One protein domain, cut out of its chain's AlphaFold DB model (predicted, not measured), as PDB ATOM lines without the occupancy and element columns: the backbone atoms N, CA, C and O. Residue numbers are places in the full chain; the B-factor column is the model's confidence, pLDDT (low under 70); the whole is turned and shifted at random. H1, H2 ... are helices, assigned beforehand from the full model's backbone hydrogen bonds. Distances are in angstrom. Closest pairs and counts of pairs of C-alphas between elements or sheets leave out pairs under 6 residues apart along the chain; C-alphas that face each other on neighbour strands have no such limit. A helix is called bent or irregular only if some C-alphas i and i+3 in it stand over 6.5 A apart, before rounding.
ATOM      1  N   ASP A 236      41.631 -54.900  28.725       80.25
ATOM      2  CA  ASP A 236      40.595 -54.078  29.360       80.25
ATOM      3  C   ASP A 236      40.489 -52.670  28.771       80.25
ATOM      4  O   ASP A 236      39.393 -52.124  28.635       80.25
ATOM      5  N   SER A 237      41.620 -52.067  28.396       83.50
ATOM      6  CA  SER A 237      41.640 -50.735  27.788       83.50
ATOM      7  C   SER A 237      41.000 -50.745  26.400       83.50
ATOM      8  O   SER A 237      40.233 -49.839  26.068       83.50
ATOM      9  N   LEU A 238      41.263 -51.791  25.608       83.25
ATOM     10  CA  LEU A 238      40.641 -51.986  24.296       83.25
ATOM     11  C   LEU A 238      39.134 -52.229  24.421       83.25
ATOM     12  O   LEU A 238      38.360 -51.633  23.671       83.25
ATOM     13  N   ILE A 239      38.709 -53.029  25.404       86.00
ATOM     14  CA  ILE A 239      37.287 -53.270  25.693       86.00
ATOM     15  C   ILE A 239      36.590 -51.958  26.079       86.00
ATOM     16  O   ILE A 239      35.552 -51.623  25.504       86.00
ATOM     17  N   LYS A 240      37.179 -51.163  26.984       88.44
ATOM     18  CA  LYS A 240      36.655 -49.835  27.356       88.44
ATOM     19  C   LYS A 240      36.554 -48.907  26.148       88.44
ATOM     20  O   LYS A 240      35.514 -48.282  25.945       88.44
ATOM     21  N   ALA A 241      37.588 -48.862  25.307       88.62
ATOM     22  CA  ALA A 241      37.583 -48.034  24.106       88.62
ATOM     23  C   ALA A 241      36.514 -48.466  23.093       88.62
ATOM     24  O   ALA A 241      35.835 -47.621  22.505       88.62
ATOM     25  N   LYS A 242      36.324 -49.772  22.899       91.88
ATOM     26  CA  LYS A 242      35.271 -50.316  22.039       91.88
ATOM     27  C   LYS A 242      33.884 -49.955  22.571       91.88
ATOM     28  O   LYS A 242      33.078 -49.405  21.824       91.88
ATOM     29  N   ASN A 243      33.629 -50.193  23.855       91.31
ATOM     30  CA  ASN A 243      32.339 -49.906  24.486       91.31
ATOM     31  C   ASN A 243      32.000 -48.416  24.423       91.31
ATOM     32  O   ASN A 243      30.882 -48.043  24.073       91.31
ATOM     33  N   PHE A 244      32.979 -47.553  24.690       92.19
ATOM     34  CA  PHE A 244      32.773 -46.116  24.597       92.19
ATOM     35  C   PHE A 244      32.564 -45.644  23.147       92.19
ATOM     36  O   PHE A 244      31.696 -44.816  22.887       92.19
ATOM     37  N   SER A 245      33.264 -46.239  22.176       92.25
ATOM     38  CA  SER A 245      33.017 -45.966  20.751       92.25
ATOM     39  C   SER A 245      31.597 -46.339  20.343       92.25
ATOM     40  O   SER A 245      30.938 -45.568  19.650       92.25
ATOM     41  N   LEU A 246      31.105 -47.495  20.801       90.81
ATOM     42  CA  LEU A 246      29.726 -47.914  20.570       90.81
ATOM     43  C   LEU A 246      28.738 -46.909  21.166       90.81
ATOM     44  O   LEU A 246      27.768 -46.541  20.507       90.81
ATOM     45  N   LEU A 247      29.008 -46.435  22.382       90.00
ATOM     46  CA  LEU A 247      28.177 -45.447  23.061       90.00
ATOM     47  C   LEU A 247      28.090 -44.132  22.271       90.00
ATOM     48  O   LEU A 247      26.993 -43.608  22.090       90.00
ATOM     49  N   ILE A 248      29.215 -43.632  21.743       89.75
ATOM     50  CA  ILE A 248      29.240 -42.449  20.864       89.75
ATOM     51  C   ILE A 248      28.330 -42.677  19.651       89.75
ATOM     52  O   ILE A 248      27.462 -41.854  19.362       89.75
ATOM     53  N   LEU A 249      28.503 -43.804  18.953       88.81
ATOM     54  CA  LEU A 249      27.761 -44.101  17.726       88.81
ATOM     55  C   LEU A 249      26.254 -44.230  17.981       88.81
ATOM     56  O   LEU A 249      25.465 -43.659  17.232       88.81
ATOM     57  N   LYS A 250      25.855 -44.908  19.066       85.94
ATOM     58  CA  LYS A 250      24.450 -44.990  19.496       85.94
ATOM     59  C   LYS A 250      23.875 -43.620  19.818       85.94
ATOM     60  O   LYS A 250      22.769 -43.318  19.400       85.94
ATOM     61  N   THR A 251      24.632 -42.781  20.518       84.50
ATOM     62  CA  THR A 251      24.191 -41.432  20.904       84.50
ATOM     63  C   THR A 251      23.872 -40.567  19.694       84.50
ATOM     64  O   THR A 251      22.881 -39.849  19.692       84.50
ATOM     65  N   ILE A 252      24.673 -40.669  18.637       80.19
ATOM     66  CA  ILE A 252      24.429 -39.919  17.402       80.19
ATOM     67  C   ILE A 252      23.283 -40.508  16.584       80.19
ATOM     68  O   ILE A 252      22.622 -39.760  15.871       80.19
ATOM     69  N   ALA A 253      23.046 -41.816  16.683       77.62
ATOM     70  CA  ALA A 253      21.900 -42.459  16.048       77.62
ATOM     71  C   ALA A 253      20.562 -42.039  16.689       77.62
ATOM     72  O   ALA A 253      19.562 -41.972  15.987       77.62
ATOM     73  N   LEU A 254      20.540 -41.708  17.989       73.44
ATOM     74  CA  LEU A 254      19.321 -41.284  18.699       73.44
ATOM     75  C   LEU A 254      18.719 -39.965  18.183       73.44
ATOM     76  O   LEU A 254      17.520 -39.763  18.325       73.44
ATOM     77  N   ASP A 255      19.529 -39.081  17.598       66.56
ATOM     78  CA  ASP A 255      19.088 -37.776  17.070       66.56
ATOM     79  C   ASP A 255      18.768 -37.831  15.560       66.56
ATOM     80  O   ASP A 255      18.662 -36.800  14.901       66.56
ATOM     81  N   GLN A 256      18.660 -39.029  14.970       65.56
ATOM     82  CA  GLN A 256      18.335 -39.184  13.551       65.56
ATOM     83  C   GLN A 256      16.846 -39.460  13.340       65.56
ATOM     84  O   GLN A 256      16.342 -40.512  13.729       65.56
ATOM     85  N   ASP A 257      16.170 -38.560  12.624       49.88
ATOM     86  CA  ASP A 257      14.852 -38.826  12.049       49.88
ATOM     87  C   ASP A 257      14.997 -39.888  10.949       49.88
ATOM     88  O   ASP A 257      15.423 -39.614   9.822       49.88
ATOM     89  N   HIS A 258      14.701 -41.145  11.280       50.31
ATOM     90  CA  HIS A 258      14.756 -42.241  10.318       50.31
ATOM     91  C   HIS A 258      13.536 -42.209   9.388       50.31
ATOM     92  O   HIS A 258      12.539 -42.890   9.617       50.31
ATOM     93  N   ALA A 259      13.642 -41.487   8.271       41.03
ATOM     94  CA  ALA A 259      12.887 -41.860   7.080       41.03
ATOM     95  C   ALA A 259      13.482 -43.178   6.553       41.03
ATOM     96  O   ALA A 259      14.572 -43.192   5.981       41.03
ATOM     97  N   PHE A 260      12.808 -44.301   6.809       40.41
ATOM     98  CA  PHE A 260      13.196 -45.616   6.295       40.41
ATOM     99  C   PHE A 260      13.240 -45.587   4.760       40.41
ATOM    100  O   PHE A 260      12.209 -45.686   4.096       40.41
ATOM    101  N   LEU A 261      14.432 -45.465   4.176       42.53
ATOM    102  CA  LEU A 261      14.626 -45.612   2.737       42.53
ATOM    103  C   LEU A 261      14.969 -47.074   2.436       42.53
ATOM    104  O   LEU A 261      16.095 -47.526   2.594       42.53
ATOM    105  N   ASN A 262      13.961 -47.825   1.995       42.50
ATOM    106  CA  ASN A 262      14.039 -49.241   1.617       42.50
ATOM    107  C   ASN A 262      14.660 -49.471   0.218       42.50
ATOM    108  O   ASN A 262      14.207 -50.340  -0.526       42.50
ATOM    109  N   ASN A 263      15.683 -48.705  -0.177       50.34
ATOM    110  CA  ASN A 263      16.218 -48.755  -1.542       50.34
ATOM    111  C   ASN A 263      17.681 -49.215  -1.619       50.34
ATOM    112  O   ASN A 263      18.507 -48.967  -0.747       50.34
ATOM    113  N   HIS A 264      18.028 -49.836  -2.749       52.50
ATOM    114  CA  HIS A 264      19.391 -50.256  -3.109       52.50
ATOM    115  C   HIS A 264      20.412 -49.109  -3.234       52.50
ATOM    116  O   HIS A 264      21.576 -49.361  -3.555       52.50
ATOM    117  N   ASP A 265      20.010 -47.859  -3.021       50.12
ATOM    118  CA  ASP A 265      20.891 -46.694  -3.121       50.12
ATOM    119  C   ASP A 265      21.846 -46.575  -1.906       50.12
ATOM    120  O   ASP A 265      22.871 -45.897  -1.977       50.12
ATOM    121  N   ASP A 266      21.612 -47.380  -0.863       56.94
ATOM    122  CA  ASP A 266      22.404 -47.479   0.374       56.94
ATOM    123  C   ASP A 266      23.711 -48.282   0.241       56.94
ATOM    124  O   ASP A 266      24.508 -48.363   1.178       56.94
ATOM    125  N   ILE A 267      23.979 -48.899  -0.917       64.06
ATOM    126  CA  ILE A 267      25.160 -49.767  -1.117       64.06
ATOM    127  C   ILE A 267      26.473 -49.011  -0.834       64.06
ATOM    128  O   ILE A 267      27.434 -49.590  -0.324       64.06
ATOM    129  N   LEU A 268      26.517 -47.711  -1.143       60.62
ATOM    130  CA  LEU A 268      27.689 -46.862  -0.909       60.62
ATOM    131  C   LEU A 268      27.821 -46.389   0.542       60.62
ATOM    132  O   LEU A 268      28.933 -46.048   0.958       60.62
ATOM    133  N   ASN A 269      26.725 -46.367   1.302       60.59
ATOM    134  CA  ASN A 269      26.728 -45.926   2.687       60.59
ATOM    135  C   ASN A 269      25.828 -46.802   3.575       60.59
ATOM    136  O   ASN A 269      24.714 -46.410   3.903       60.59
ATOM    137  N   PRO A 270      26.319 -47.981   3.989       52.12
ATOM    138  CA  PRO A 270      25.493 -48.986   4.651       52.12
ATOM    139  C   PRO A 270      25.112 -48.637   6.097       52.12
ATOM    140  O   PRO A 270      24.263 -49.308   6.665       52.12
ATOM    141  N   LEU A 271      25.724 -47.619   6.712       58.00
ATOM    142  CA  LEU A 271      25.205 -47.057   7.960       58.00
ATOM    143  C   LEU A 271      24.938 -45.572   7.766       58.00
ATOM    144  O   LEU A 271      25.866 -44.778   7.598       58.00
ATOM    145  N   TRP A 272      23.678 -45.187   7.903       55.66
ATOM    146  CA  TRP A 272      23.233 -43.801   7.830       55.66
ATOM    147  C   TRP A 272      23.543 -42.992   9.093       55.66
ATOM    148  O   TRP A 272      22.804 -42.079   9.413       55.66
ATOM    149  N   LEU A 273      24.672 -43.240   9.773       57.59
ATOM    150  CA  LEU A 273      25.114 -42.496  10.973       57.59
ATOM    151  C   LEU A 273      25.294 -40.986  10.722       57.59
ATOM    152  O   LEU A 273      25.372 -40.172  11.646       57.59
ATOM    153  N   SER A 274      25.398 -40.603   9.453       52.62
ATOM    154  CA  SER A 274      25.366 -39.231   8.958       52.62
ATOM    155  C   SER A 274      24.926 -39.249   7.497       52.62
ATOM    156  O   SER A 274      25.529 -39.969   6.700       52.62
ATOM    157  N   ASN A 275      23.896 -38.465   7.166       56.19
ATOM    158  CA  ASN A 275      23.286 -38.373   5.835       56.19
ATOM    159  C   ASN A 275      24.347 -38.356   4.721       56.19
ATOM    160  O   ASN A 275      25.126 -37.412   4.613       56.19
ATOM    161  N   GLY A 276      24.401 -39.426   3.920       53.44
ATOM    162  CA  GLY A 276      25.266 -39.521   2.738       53.44
ATOM    163  C   GLY A 276      26.781 -39.633   2.982       53.44
ATOM    164  O   GLY A 276      27.543 -39.605   2.017       53.44
ATOM    165  N   VAL A 277      27.253 -39.775   4.226       61.91
ATOM    166  CA  VAL A 277      28.690 -39.920   4.534       61.91
ATOM    167  C   VAL A 277      29.008 -41.350   4.940       61.91
ATOM    168  O   VAL A 277      28.409 -41.860   5.882       61.91
ATOM    169  N   SER A 278      30.008 -41.941   4.273       66.69
ATOM    170  CA  SER A 278      30.535 -43.276   4.578       66.69
ATOM    171  C   SER A 278      30.688 -43.502   6.085       66.69
ATOM    172  O   SER A 278      31.269 -42.686   6.806       66.69
ATOM    173  N   SER A 279      30.203 -44.651   6.535       74.88
ATOM    174  CA  SER A 279      30.187 -45.045   7.937       74.88
ATOM    175  C   SER A 279      31.562 -45.329   8.540       74.88
ATOM    176  O   SER A 279      31.802 -44.999   9.703       74.88
ATOM    177  N   THR A 280      32.507 -45.876   7.766       81.62
ATOM    178  CA  THR A 280      33.841 -46.225   8.283       81.62
ATOM    179  C   THR A 280      34.604 -45.012   8.839       81.62
ATOM    180  O   THR A 280      35.178 -45.138   9.922       81.62
ATOM    181  N   PRO A 281      34.629 -43.833   8.178       85.12
ATOM    182  CA  PRO A 281      35.186 -42.609   8.756       85.12
ATOM    183  C   PRO A 281      34.584 -42.212  10.108       85.12
ATOM    184  O   PRO A 281      35.334 -41.816  10.997       85.12
ATOM    185  N   ILE A 282      33.264 -42.338  10.272       87.50
ATOM    186  CA  ILE A 282      32.559 -42.013  11.519       87.50
ATOM    187  C   ILE A 282      32.942 -42.995  12.634       87.50
ATOM    188  O   ILE A 282      33.351 -42.560  13.708       87.50
ATOM    189  N   ILE A 283      32.917 -44.301  12.352       88.69
ATOM    190  CA  ILE A 283      33.353 -45.353  13.289       88.69
ATOM    191  C   ILE A 283      34.826 -45.167  13.683       88.69
ATOM    192  O   ILE A 283      35.213 -45.297  14.843       88.69
ATOM    193  N   SER A 284      35.674 -44.817  12.717       89.62
ATOM    194  CA  SER A 284      37.094 -44.570  12.983       89.62
ATOM    195  C   SER A 284      37.288 -43.308  13.825       89.62
ATOM    196  O   SER A 284      38.159 -43.262  14.688       89.62
ATOM    197  N   ALA A 285      36.464 -42.280  13.619       90.44
ATOM    198  CA  ALA A 285      36.491 -41.076  14.434       90.44
ATOM    199  C   ALA A 285      36.017 -41.333  15.878       90.44
ATOM    200  O   ALA A 285      36.649 -40.821  16.800       90.44
ATOM    201  N   SER A 286      34.993 -42.169  16.104       92.00
ATOM    202  CA  SER A 286      34.615 -42.582  17.465       92.00
ATOM    203  C   SER A 286      35.729 -43.384  18.143       92.00
ATOM    204  O   SER A 286      36.074 -43.099  19.286       92.00
ATOM    205  N   LEU A 287      36.370 -44.311  17.416       92.06
ATOM    206  CA  LEU A 287      37.522 -45.064  17.927       92.06
ATOM    207  C   LEU A 287      38.701 -44.160  18.273       92.06
ATOM    208  O   LEU A 287      39.354 -44.369  19.290       92.06
ATOM    209  N   TYR A 288      38.955 -43.122  17.475       92.38
ATOM    210  CA  TYR A 288      39.991 -42.139  17.776       92.38
ATOM    211  C   TYR A 288      39.768 -41.463  19.137       92.38
ATOM    212  O   TYR A 288      40.701 -41.394  19.940       92.38
ATOM    213  N   PHE A 289      38.551 -40.979  19.410       90.00
ATOM    214  CA  PHE A 289      38.238 -40.342  20.693       90.00
ATOM    215  C   PHE A 289      38.389 -41.325  21.856       90.00
ATOM    216  O   PHE A 289      39.023 -41.002  22.861       90.00
ATOM    217  N   SER A 290      37.910 -42.552  21.678       90.62
ATOM    218  CA  SER A 290      38.023 -43.613  22.676       90.62
ATOM    219  C   SER A 290      39.466 -44.031  22.951       90.62
ATOM    220  O   SER A 290      39.854 -44.184  24.108       90.62
ATOM    221  N   PHE A 291      40.307 -44.157  21.922       90.44
ATOM    222  CA  PHE A 291      41.727 -44.462  22.098       90.44
ATOM    223  C   PHE A 291      42.477 -43.322  22.781       90.44
ATOM    224  O   PHE A 291      43.342 -43.577  23.612       90.44
ATOM    225  N   LYS A 292      42.119 -42.060  22.520       88.75
ATOM    226  CA  LYS A 292      42.712 -40.932  23.250       88.75
ATOM    227  C   LYS A 292      42.435 -40.973  24.755       88.75
ATOM    228  O   LYS A 292      43.291 -40.526  25.517       88.75
ATOM    229  N   LEU A 293      41.293 -41.519  25.167       85.44
ATOM    230  CA  LEU A 293      40.938 -41.683  26.577       85.44
ATOM    231  C   LEU A 293      41.578 -42.929  27.194       85.44
ATOM    232  O   LEU A 293      42.282 -42.817  28.196       85.44
ATOM    233  N   TYR A 294      41.372 -44.095  26.579       85.50
ATOM    234  CA  TYR A 294      41.665 -45.387  27.209       85.50
ATOM    235  C   TYR A 294      42.900 -46.097  26.643       85.50
ATOM    236  O   TYR A 294      43.478 -46.937  27.318       85.50
ATOM    237  N   CYS A 295      43.355 -45.762  25.432       84.31
ATOM    238  CA  CYS A 295      44.462 -46.446  24.749       84.31
ATOM    239  C   CYS A 295      45.490 -45.448  24.199       84.31
ATOM    240  O   CYS A 295      45.735 -45.391  22.992       84.31
ATOM    241  N   ARG A 296      46.109 -44.650  25.081       78.31
ATOM    242  CA  ARG A 296      47.012 -43.540  24.700       78.31
ATOM    243  C   ARG A 296      48.191 -43.952  23.808       78.31
ATOM    244  O   ARG A 296      48.750 -43.103  23.115       78.31
ATOM    245  N   ASN A 297      48.534 -45.237  23.807       75.75
ATOM    246  CA  ASN A 297      49.658 -45.806  23.064       75.75
ATOM    247  C   ASN A 297      49.308 -46.112  21.598       75.75
ATOM    248  O   ASN A 297      50.209 -46.276  20.778       75.75
ATOM    249  N   ILE A 298      48.019 -46.152  21.246       82.38
ATOM    250  CA  ILE A 298      47.570 -46.318  19.862       82.38
ATOM    251  C   ILE A 298      47.627 -44.956  19.177       82.38
ATOM    252  O   ILE A 298      46.894 -44.021  19.518       82.38
ATOM    253  N   SER A 299      48.509 -44.826  18.188       83.81
ATOM    254  CA  SER A 299      48.648 -43.573  17.457       83.81
ATOM    255  C   SER A 299      47.533 -43.397  16.425       83.81
ATOM    256  O   SER A 299      46.935 -44.349  15.922       83.81
ATOM    257  N   PHE A 300      47.290 -42.148  16.025       86.25
ATOM    258  CA  PHE A 300      46.369 -41.864  14.924       86.25
ATOM    259  C   PHE A 300      46.820 -42.517  13.607       86.25
ATOM    260  O   PHE A 300      45.987 -42.938  12.810       86.25
ATOM    261  N   ASN A 301      48.133 -42.650  13.397       86.88
ATOM    262  CA  ASN A 301      48.682 -43.329  12.226       86.88
ATOM    263  C   ASN A 301      48.411 -44.836  12.250       86.88
ATOM    264  O   ASN A 301      48.176 -45.407  11.189       86.88
ATOM    265  N   ASP A 302      48.396 -45.467  13.428       86.94
ATOM    266  CA  ASP A 302      48.042 -46.885  13.556       86.94
ATOM    267  C   ASP A 302      46.588 -47.114  13.135       86.94
ATOM    268  O   ASP A 302      46.304 -48.003  12.334       86.94
ATOM    269  N   LEU A 303      45.678 -46.237  13.568       87.38
ATOM    270  CA  LEU A 303      44.281 -46.267  13.132       87.38
ATOM    271  C   LEU A 303      44.145 -46.064  11.611       87.38
ATOM    272  O   LEU A 303      43.372 -46.768  10.959       87.38
ATOM    273  N   LEU A 304      44.897 -45.128  11.021       86.88
ATOM    274  CA  LEU A 304      44.878 -44.885   9.572       86.88
ATOM    275  C   LEU A 304      45.370 -46.102   8.783       86.88
ATOM    276  O   LEU A 304      44.729 -46.497   7.809       86.88
ATOM    277  N   LYS A 305      46.478 -46.715   9.217       85.06
ATOM    278  CA  LYS A 305      47.042 -47.912   8.581       85.06
ATOM    279  C   LYS A 305      46.103 -49.113   8.701       85.06
ATOM    280  O   LYS A 305      45.865 -49.781   7.702       85.06
ATOM    281  N   ALA A 306      45.519 -49.337   9.878       84.75
ATOM    282  CA  ALA A 306      44.586 -50.437  10.104       84.75
ATOM    283  C   ALA A 306      43.297 -50.304   9.274       84.75
ATOM    284  O   ALA A 306      42.782 -51.280   8.728       84.75
ATOM    285  N   THR A 307      42.752 -49.090   9.171       82.06
ATOM    286  CA  THR A 307      41.464 -48.862   8.500       82.06
ATOM    287  C   THR A 307      41.601 -48.672   6.992       82.06
ATOM    288  O   THR A 307      40.678 -49.038   6.265       82.06
ATOM    289  N   GLY A 308      42.733 -48.146   6.511       77.94
ATOM    290  CA  GLY A 308      42.954 -47.807   5.101       77.94
ATOM    291  C   GLY A 308      42.228 -46.533   4.653       77.94
ATOM    292  O   GLY A 308      42.090 -46.282   3.455       77.94
ATOM    293  N   ILE A 309      41.731 -45.731   5.598       80.88
ATOM    294  CA  ILE A 309      40.968 -44.509   5.326       80.88
ATOM    295  C   ILE A 309      41.910 -43.309   5.243       80.88
ATOM    296  O   ILE A 309      42.912 -43.225   5.954       80.88
ATOM    297  N   SER A 310      41.569 -42.331   4.401       83.12
ATOM    298  CA  SER A 310      42.349 -41.097   4.314       83.12
ATOM    299  C   SER A 310      42.309 -40.301   5.625       83.12
ATOM    300  O   SER A 310      41.261 -40.147   6.261       83.12
ATOM    301  N   LYS A 311      43.448 -39.691   5.977       86.69
ATOM    302  CA  LYS A 311      43.572 -38.777   7.123       86.69
ATOM    303  C   LYS A 311      42.497 -37.687   7.107       86.69
ATOM    304  O   LYS A 311      41.879 -37.403   8.131       86.69
ATOM    305  N   SER A 312      42.252 -37.111   5.930       86.19
ATOM    306  CA  SER A 312      41.270 -36.041   5.743       86.19
ATOM    307  C   SER A 312      39.840 -36.490   6.062       86.19
ATOM    308  O   SER A 312      39.094 -35.740   6.689       86.19
ATOM    309  N   SER A 313      39.474 -37.724   5.704       84.25
ATOM    310  CA  SER A 313      38.143 -38.279   5.956       84.25
ATOM    311  C   SER A 313      37.891 -38.460   7.450       84.25
ATOM    312  O   SER A 313      36.829 -38.074   7.927       84.25
ATOM    313  N   ILE A 314      38.875 -38.972   8.204       86.94
ATOM    314  CA  ILE A 314      38.723 -39.136   9.658       86.94
ATOM    315  C   ILE A 314      38.700 -37.776  10.369       86.94
ATOM    316  O   ILE A 314      37.910 -37.586  11.285       86.94
ATOM    317  N   ILE A 315      39.508 -36.797   9.941       87.25
ATOM    318  CA  ILE A 315      39.471 -35.438  10.519       87.25
ATOM    319  C   ILE A 315      38.107 -34.775  10.282       87.25
ATOM    320  O   ILE A 315      37.525 -34.216  11.210       87.25
ATOM    321  N   LYS A 316      37.566 -34.864   9.059       85.94
ATOM    322  CA  LYS A 316      36.217 -34.362   8.753       85.94
ATOM    323  C   LYS A 316      35.159 -35.053   9.617       85.94
ATOM    324  O   LYS A 316      34.315 -34.371  10.191       85.94
ATOM    325  N   ALA A 317      35.250 -36.375   9.771       86.75
ATOM    326  CA  ALA A 317      34.362 -37.144  10.638       86.75
ATOM    327  C   ALA A 317      34.465 -36.712  12.113       86.75
ATOM    328  O   ALA A 317      33.441 -36.462  12.734       86.75
ATOM    329  N   ARG A 318      35.672 -36.515  12.661       89.75
ATOM    330  CA  ARG A 318      35.889 -36.032  14.043       89.75
ATOM    331  C   ARG A 318      35.235 -34.675  14.303       89.75
ATOM    332  O   ARG A 318      34.569 -34.493  15.324       89.75
ATOM    333  N   ARG A 319      35.393 -33.734  13.367       87.81
ATOM    334  CA  ARG A 319      34.746 -32.413  13.436       87.81
ATOM    335  C   ARG A 319      33.229 -32.524  13.332       87.81
ATOM    336  O   ARG A 319      32.526 -31.892  14.110       87.81
ATOM    337  N   SER A 320      32.733 -33.363  12.422       85.56
ATOM    338  CA  SER A 320      31.298 -33.619  12.265       85.56
ATOM    339  C   SER A 320      30.681 -34.214  13.535       85.56
ATOM    340  O   SER A 320      29.659 -33.714  13.992       85.56
ATOM    341  N   LEU A 321      31.333 -35.199  14.167       87.38
ATOM    342  CA  LEU A 321      30.897 -35.766  15.450       87.38
ATOM    343  C   LEU A 321      30.852 -34.716  16.558       87.38
ATOM    344  O   LEU A 321      29.860 -34.616  17.273       87.38
ATOM    345  N   SER A 322      31.909 -33.907  16.666       89.00
ATOM    346  CA  SER A 322      31.975 -32.818  17.645       89.00
ATOM    347  C   SER A 322      30.836 -31.821  17.441       89.00
ATOM    348  O   SER A 322      30.182 -31.423  18.397       89.00
ATOM    349  N   HIS A 323      30.566 -31.448  16.189       86.44
ATOM    350  CA  HIS A 323      29.477 -30.542  15.848       86.44
ATOM    351  C   HIS A 323      28.102 -31.134  16.178       86.44
ATOM    352  O   HIS A 323      27.304 -30.463  16.823       86.44
ATOM    353  N   LYS A 324      27.846 -32.402  15.831       85.50
ATOM    354  CA  LYS A 324      26.594 -33.085  16.192       85.50
ATOM    355  C   LYS A 324      26.367 -33.103  17.703       85.50
ATOM    356  O   LYS A 324      25.292 -32.748  18.162       85.50
ATOM    357  N   LEU A 325      27.394 -33.441  18.483       87.31
ATOM    358  CA  LEU A 325      27.295 -33.433  19.945       87.31
ATOM    359  C   LEU A 325      27.051 -32.027  20.513       87.31
ATOM    360  O   LEU A 325      26.311 -31.901  21.483       87.31
ATOM    361  N   ARG A 326      27.610 -30.969  19.904       87.38
ATOM    362  CA  ARG A 326      27.278 -29.581  20.275       87.38
ATOM    363  C   ARG A 326      25.805 -29.276  20.040       87.38
ATOM    364  O   ARG A 326      25.176 -28.730  20.934       87.38
ATOM    365  N   LEU A 327      25.266 -29.635  18.874       85.94
ATOM    366  CA  LEU A 327      23.859 -29.394  18.541       85.94
ATOM    367  C   LEU A 327      22.924 -30.131  19.507       85.94
ATOM    368  O   LEU A 327      22.015 -29.520  20.065       85.94
ATOM    369  N   ILE A 328      23.200 -31.411  19.778       85.56
ATOM    370  CA  ILE A 328      22.435 -32.201  20.753       85.56
ATOM    371  C   ILE A 328      22.539 -31.569  22.147       85.56
ATOM    372  O   ILE A 328      21.529 -31.396  22.823       85.56
ATOM    373  N   SER A 329      23.744 -31.168  22.569       86.81
ATOM    374  CA  SER A 329      23.944 -30.501  23.857       86.81
ATOM    375  C   SER A 329      23.188 -29.179  23.948       86.81
ATOM    376  O   SER A 329      22.604 -28.917  24.987       86.81
ATOM    377  N   GLN A 330      23.181 -28.350  22.902       87.50
ATOM    378  CA  GLN A 330      22.432 -27.089  22.894       87.50
ATOM    379  C   GLN A 330      20.924 -27.318  23.002       87.50
ATOM    380  O   GLN A 330      20.242 -26.552  23.674       87.50
ATOM    381  N   LYS A 331      20.421 -28.369  22.347       86.69
ATOM    382  CA  LYS A 331      19.002 -28.731  22.329       86.69
ATOM    383  C   LYS A 331      18.530 -29.308  23.665       86.69
ATOM    384  O   LYS A 331      17.469 -28.927  24.140       86.69
ATOM    385  N   LEU A 332      19.293 -30.234  24.247       86.94
ATOM    386  CA  LEU A 332      18.880 -30.987  25.439       86.94
ATOM    387  C   LEU A 332      19.375 -30.372  26.755       86.94
ATOM    388  O   LEU A 332      18.699 -30.480  27.773       86.94
ATOM    389  N   PHE A 333      20.547 -29.734  26.747       89.69
ATOM    390  CA  PHE A 333      21.226 -29.222  27.943       89.69
ATOM    391  C   PHE A 333      21.775 -27.807  27.695       89.69
ATOM    392  O   PHE A 333      22.999 -27.604  27.645       89.69
ATOM    393  N   PRO A 334      20.892 -26.809  27.495       86.00
ATOM    394  CA  PRO A 334      21.323 -25.440  27.245       86.00
ATOM    395  C   PRO A 334      22.212 -24.940  28.395       86.00
ATOM    396  O   PRO A 334      21.895 -25.117  29.567       86.00
ATOM    397  N   GLY A 335      23.355 -24.339  28.055       84.44
ATOM    398  CA  GLY A 335      24.326 -23.816  29.026       84.44
ATOM    399  C   GLY A 335      25.369 -24.818  29.538       84.44
ATOM    400  O   GLY A 335      26.317 -24.399  30.194       84.44
ATOM    401  N   TRP A 336      25.265 -26.111  29.207       91.25
ATOM    402  CA  TRP A 336      26.260 -27.105  29.639       91.25
ATOM    403  C   TRP A 336      27.630 -26.902  28.966       91.25
ATOM    404  O   TRP A 336      28.678 -27.090  29.580       91.25
ATOM    405  N   LEU A 337      27.628 -26.487  27.696       88.56
ATOM    406  CA  LEU A 337      28.832 -26.071  26.976       88.56
ATOM    407  C   LEU A 337      28.987 -24.552  27.033       88.56
ATOM    408  O   LEU A 337      28.019 -23.817  26.834       88.56
ATOM    409  N   SER A 338      30.225 -24.083  27.214       86.44
ATOM    410  CA  SER A 338      30.517 -22.651  27.159       86.44
ATOM    411  C   SER A 338      30.230 -22.073  25.763       86.44
ATOM    412  O   SER A 338      30.380 -22.782  24.758       86.44
ATOM    413  N   PRO A 339      29.872 -20.778  25.655       84.44
ATOM    414  CA  PRO A 339      29.639 -20.125  24.365       84.44
ATOM    415  C   PRO A 339      30.806 -20.289  23.379       84.44
ATOM    416  O   PRO A 339      30.584 -20.486  22.182       84.44
ATOM    417  N   ASP A 340      32.041 -20.293  23.886       84.38
ATOM    418  CA  ASP A 340      33.246 -20.509  23.084       84.38
ATOM    419  C   ASP A 340      33.306 -21.930  22.520       84.38
ATOM    420  O   ASP A 340      33.583 -22.122  21.335       84.38
ATOM    421  N   MET A 341      32.978 -22.941  23.331       84.06
ATOM    422  CA  MET A 341      32.929 -24.334  22.878       84.06
ATOM    423  C   MET A 341      31.817 -24.577  21.857       84.06
ATOM    424  O   MET A 341      31.964 -25.471  21.025       84.06
ATOM    425  N   LEU A 342      30.740 -23.789  21.897       79.31
ATOM    426  CA  LEU A 342      29.622 -23.860  20.955       79.31
ATOM    427  C   LEU A 342      29.948 -23.224  19.598       79.31
ATOM    428  O   LEU A 342      29.623 -23.802  18.563       79.31
ATOM    429  N   LYS A 343      30.617 -22.064  19.595       76.38
ATOM    430  CA  LYS A 343      31.000 -21.340  18.369       76.38
ATOM    431  C   LYS A 343      32.238 -21.921  17.677       76.38
ATOM    432  O   LYS A 343      32.520 -21.586  16.528       76.38
ATOM    433  N   CYS A 344      33.001 -22.776  18.357       76.12
ATOM    434  CA  CYS A 344      34.257 -23.283  17.823       76.12
ATOM    435  C   CYS A 344      34.054 -24.360  16.741       76.12
ATOM    436  O   CYS A 344      33.431 -25.393  16.975       76.12
ATOM    437  N   ASN A 345      34.698 -24.187  15.581       72.12
ATOM    438  CA  ASN A 345      34.789 -25.213  14.529       72.12
ATOM    439  C   ASN A 345      35.844 -26.300  14.823       72.12
ATOM    440  O   ASN A 345      36.090 -27.183  13.994       72.12
ATOM    441  N   SER A 346      36.499 -26.232  15.985       77.25
ATOM    442  CA  SER A 346      37.466 -27.234  16.426       77.25
ATOM    443  C   SER A 346      36.774 -28.524  16.866       77.25
ATOM    444  O   SER A 346      35.547 -28.619  16.944       77.25
ATOM    445  N   GLU A 347      37.570 -29.545  17.143       84.75
ATOM    446  CA  GLU A 347      37.075 -30.778  17.742       84.75
ATOM    447  C   GLU A 347      36.860 -30.589  19.244       84.75
ATOM    448  O   GLU A 347      37.647 -29.910  19.904       84.75
ATOM    449  N   LEU A 348      35.812 -31.207  19.788       86.56
ATOM    450  CA  LEU A 348      35.629 -31.239  21.233       86.56
ATOM    451  C   LEU A 348      36.730 -32.102  21.879       86.56
ATOM    452  O   LEU A 348      37.114 -33.132  21.311       86.56
ATOM    453  N   PRO A 349      37.233 -31.723  23.068       87.88
ATOM    454  CA  PRO A 349      38.150 -32.571  23.818       87.88
ATOM    455  C   PRO A 349      37.527 -33.952  24.096       87.88
ATOM    456  O   PRO A 349      36.335 -34.020  24.406       87.88
ATOM    457  N   PRO A 350      38.301 -35.058  24.053       86.94
ATOM    458  CA  PRO A 350      37.771 -36.401  24.301       86.94
ATOM    459  C   PRO A 350      37.036 -36.546  25.644       86.94
ATOM    460  O   PRO A 350      36.032 -37.243  25.715       86.94
ATOM    461  N   THR A 351      37.489 -35.849  26.689       89.00
ATOM    462  CA  THR A 351      36.849 -35.841  28.017       89.00
ATOM    463  C   THR A 351      35.467 -35.189  27.996       89.00
ATOM    464  O   THR A 351      34.538 -35.684  28.624       89.00
ATOM    465  N   ILE A 352      35.300 -34.112  27.222       90.81
ATOM    466  CA  ILE A 352      34.003 -33.455  27.022       90.81
ATOM    467  C   ILE A 352      33.063 -34.366  26.231       90.81
ATOM    468  O   ILE A 352      31.889 -34.480  26.572       90.81
ATOM    469  N   ILE A 353      33.584 -35.059  25.213       89.56
ATOM    470  CA  ILE A 353      32.818 -36.057  24.458       89.56
ATOM    471  C   ILE A 353      32.341 -37.179  25.386       89.56
ATOM    472  O   ILE A 353      31.182 -37.571  25.292       89.56
ATOM    473  N   GLU A 354      33.178 -37.668  26.304       91.75
ATOM    474  CA  GLU A 354      32.790 -38.680  27.295       91.75
ATOM    475  C   GLU A 354      31.637 -38.230  28.182       91.75
ATOM    476  O   GLU A 354      30.615 -38.919  28.249       91.75
ATOM    477  N   SER A 355      31.770 -37.063  28.807       91.38
ATOM    478  CA  SER A 355      30.739 -36.519  29.686       91.38
ATOM    479  C   SER A 355      29.427 -36.257  28.945       91.38
ATOM    480  O   SER A 355      28.377 -36.689  29.414       91.38
ATOM    481  N   LEU A 356      29.472 -35.638  27.758       90.12
ATOM    482  CA  LEU A 356      28.277 -35.389  26.941       90.12
ATOM    483  C   LEU A 356      27.589 -36.680  26.514       90.12
ATOM    484  O   LEU A 356      26.373 -36.794  26.613       90.12
ATOM    485  N   THR A 357      28.362 -37.659  26.043       89.94
ATOM    486  CA  THR A 357      27.806 -38.932  25.571       89.94
ATOM    487  C   THR A 357      27.091 -39.657  26.714       89.94
ATOM    488  O   THR A 357      25.975 -40.138  26.531       89.94
ATOM    489  N   LYS A 358      27.692 -39.690  27.913       89.50
ATOM    490  CA  LYS A 358      27.068 -40.264  29.117       89.50
ATOM    491  C   LYS A 358      25.808 -39.499  29.534       89.50
ATOM    492  O   LYS A 358      24.794 -40.128  29.826       89.50
ATOM    493  N   LEU A 359      25.856 -38.166  29.517       89.62
ATOM    494  CA  LEU A 359      24.728 -37.305  29.875       89.62
ATOM    495  C   LEU A 359      23.530 -37.506  28.934       89.62
ATOM    496  O   LEU A 359      22.416 -37.739  29.395       89.62
ATOM    497  N   ILE A 360      23.768 -37.486  27.618       87.12
ATOM    498  CA  ILE A 360      22.727 -37.699  26.603       87.12
ATOM    499  C   ILE A 360      22.105 -39.091  26.761       87.12
ATOM    500  O   ILE A 360      20.885 -39.231  26.747       87.12
ATOM    501  N   GLN A 361      22.926 -40.126  26.951       85.38
ATOM    502  CA  GLN A 361      22.427 -41.488  27.153       85.38
ATOM    503  C   GLN A 361      21.580 -41.613  28.420       85.38
ATOM    504  O   GLN A 361      20.516 -42.229  28.377       85.38
ATOM    505  N   SER A 362      22.012 -41.002  29.527       86.94
ATOM    506  CA  SER A 362      21.231 -40.968  30.766       86.94
ATOM    507  C   SER A 362      19.864 -40.321  30.555       86.94
ATOM    508  O   SER A 362      18.858 -40.862  31.001       86.94
ATOM    509  N   TYR A 363      19.812 -39.197  29.839       87.62
ATOM    510  CA  TYR A 363      18.563 -38.500  29.539       87.62
ATOM    511  C   TYR A 363      17.587 -39.366  28.733       87.62
ATOM    512  O   TYR A 363      16.444 -39.541  29.144       87.62
ATOM    513  N   TYR A 364      18.037 -39.988  27.639       81.62
ATOM    514  CA  TYR A 364      17.169 -40.858  26.834       81.62
ATOM    515  C   TYR A 364      16.785 -42.167  27.533       81.62
ATOM    516  O   TYR A 364      15.749 -42.745  27.209       81.62
ATOM    517  N   SER A 365      17.597 -42.644  28.478       81.94
ATOM    518  CA  SER A 365      17.261 -43.825  29.281       81.94
ATOM    519  C   SER A 365      16.148 -43.505  30.281       81.94
ATOM    520  O   SER A 365      15.222 -44.296  30.422       81.94
ATOM    521  N   ASN A 366      16.187 -42.314  30.884       78.81
ATOM    522  CA  ASN A 366      15.160 -41.819  31.805       78.81
ATOM    523  C   ASN A 366      13.845 -41.430  31.109       78.81
ATOM    524  O   ASN A 366      12.821 -41.336  31.767       78.81
ATOM    525  N   LEU A 367      13.852 -41.190  29.793       70.88
ATOM    526  CA  LEU A 367      12.634 -40.919  29.014       70.88
ATOM    527  C   LEU A 367      11.846 -42.183  28.627       70.88
ATOM    528  O   LEU A 367      10.723 -42.069  28.146       70.88
ATOM    529  N   LYS A 368      12.446 -43.376  28.737       54.12
ATOM    530  CA  LYS A 368      11.794 -44.656  28.389       54.12
ATOM    531  C   LYS A 368      11.031 -45.297  29.553       54.12
ATOM    532  O   LYS A 368      10.361 -46.305  29.333       54.12
TER     533      LYS A 368
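What this domain is: This is residues 236 to 368 of the 369 residues of an uncharacterized protein of Cryptosporidium hominis (UniProt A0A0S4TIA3). Four long helices, H1, H3, H5 and H7, cross one another steeply in a compact core, and short H4 folds back on H3. Small H6 sits near H5, while residues 259 to 265, leading into small H2, stick out. The printed part has 133 residues with seven named helices, H1 to H7 in chain order, and no named strand: all helix, mostly crossed. It is compact, with a radius of gyration of the C-alphas of 15.0 A and spans of 42 by 39 by 31 A.

How they stand to each other: H1, residues 236 to 253, touches the hub H3, residues 279 to 294, opposite ways at a steep tilt of 46 degrees; the closest C-alphas, of Ala 241 and Ser 290, are 4.7 A apart. H2, residues 264 to 268, touches no helix. H3 forms a hairpin with H4, residues 300 to 307; the closest C-alphas, of Tyr 288 and Phe 300, are 7.0 A apart. With residues 281 to 286 alone, H3 touches H5, residues 311 to 332, about perpendicular at 78 degrees; the closest C-alphas, of Pro 281 and Ile 314, are 5.0 A apart. H6, residues 339 to 343, is close to H5 but not clearly touching; the closest C-alphas, of Arg 326 and Leu 342, are 6.2 A apart. H7, residues 350 to 366, touches H1, H3 and H5; its closest C-alpha pair with H3, Phe 289 and Pro 350, is 5.4 A apart. Every O i to N i+4 pair is within hydrogen-bond range in each helix but H2, with 0 of 1, and 0 of 2 for O i to N i+3.

Where its parts are: H1 begins at C-alpha 236 (40.595, -54.078, 29.360) and is 25.7 A long. H3 is 22.4 A, H5 31.7 A and H7 24.4 A long; H7 ends at C-alpha 366 (15.160, -41.819, 31.805). H2 is irregular: C-alphas 265 and 268 are 7.2 A apart.

The domain as a whole: The two C-alphas farthest apart, of His 264 and Ser 338, are 42.4 A apart. The printed part has no cut, and no link is long. The model's pLDDT is under 70 at residues 255 to 278 and 368.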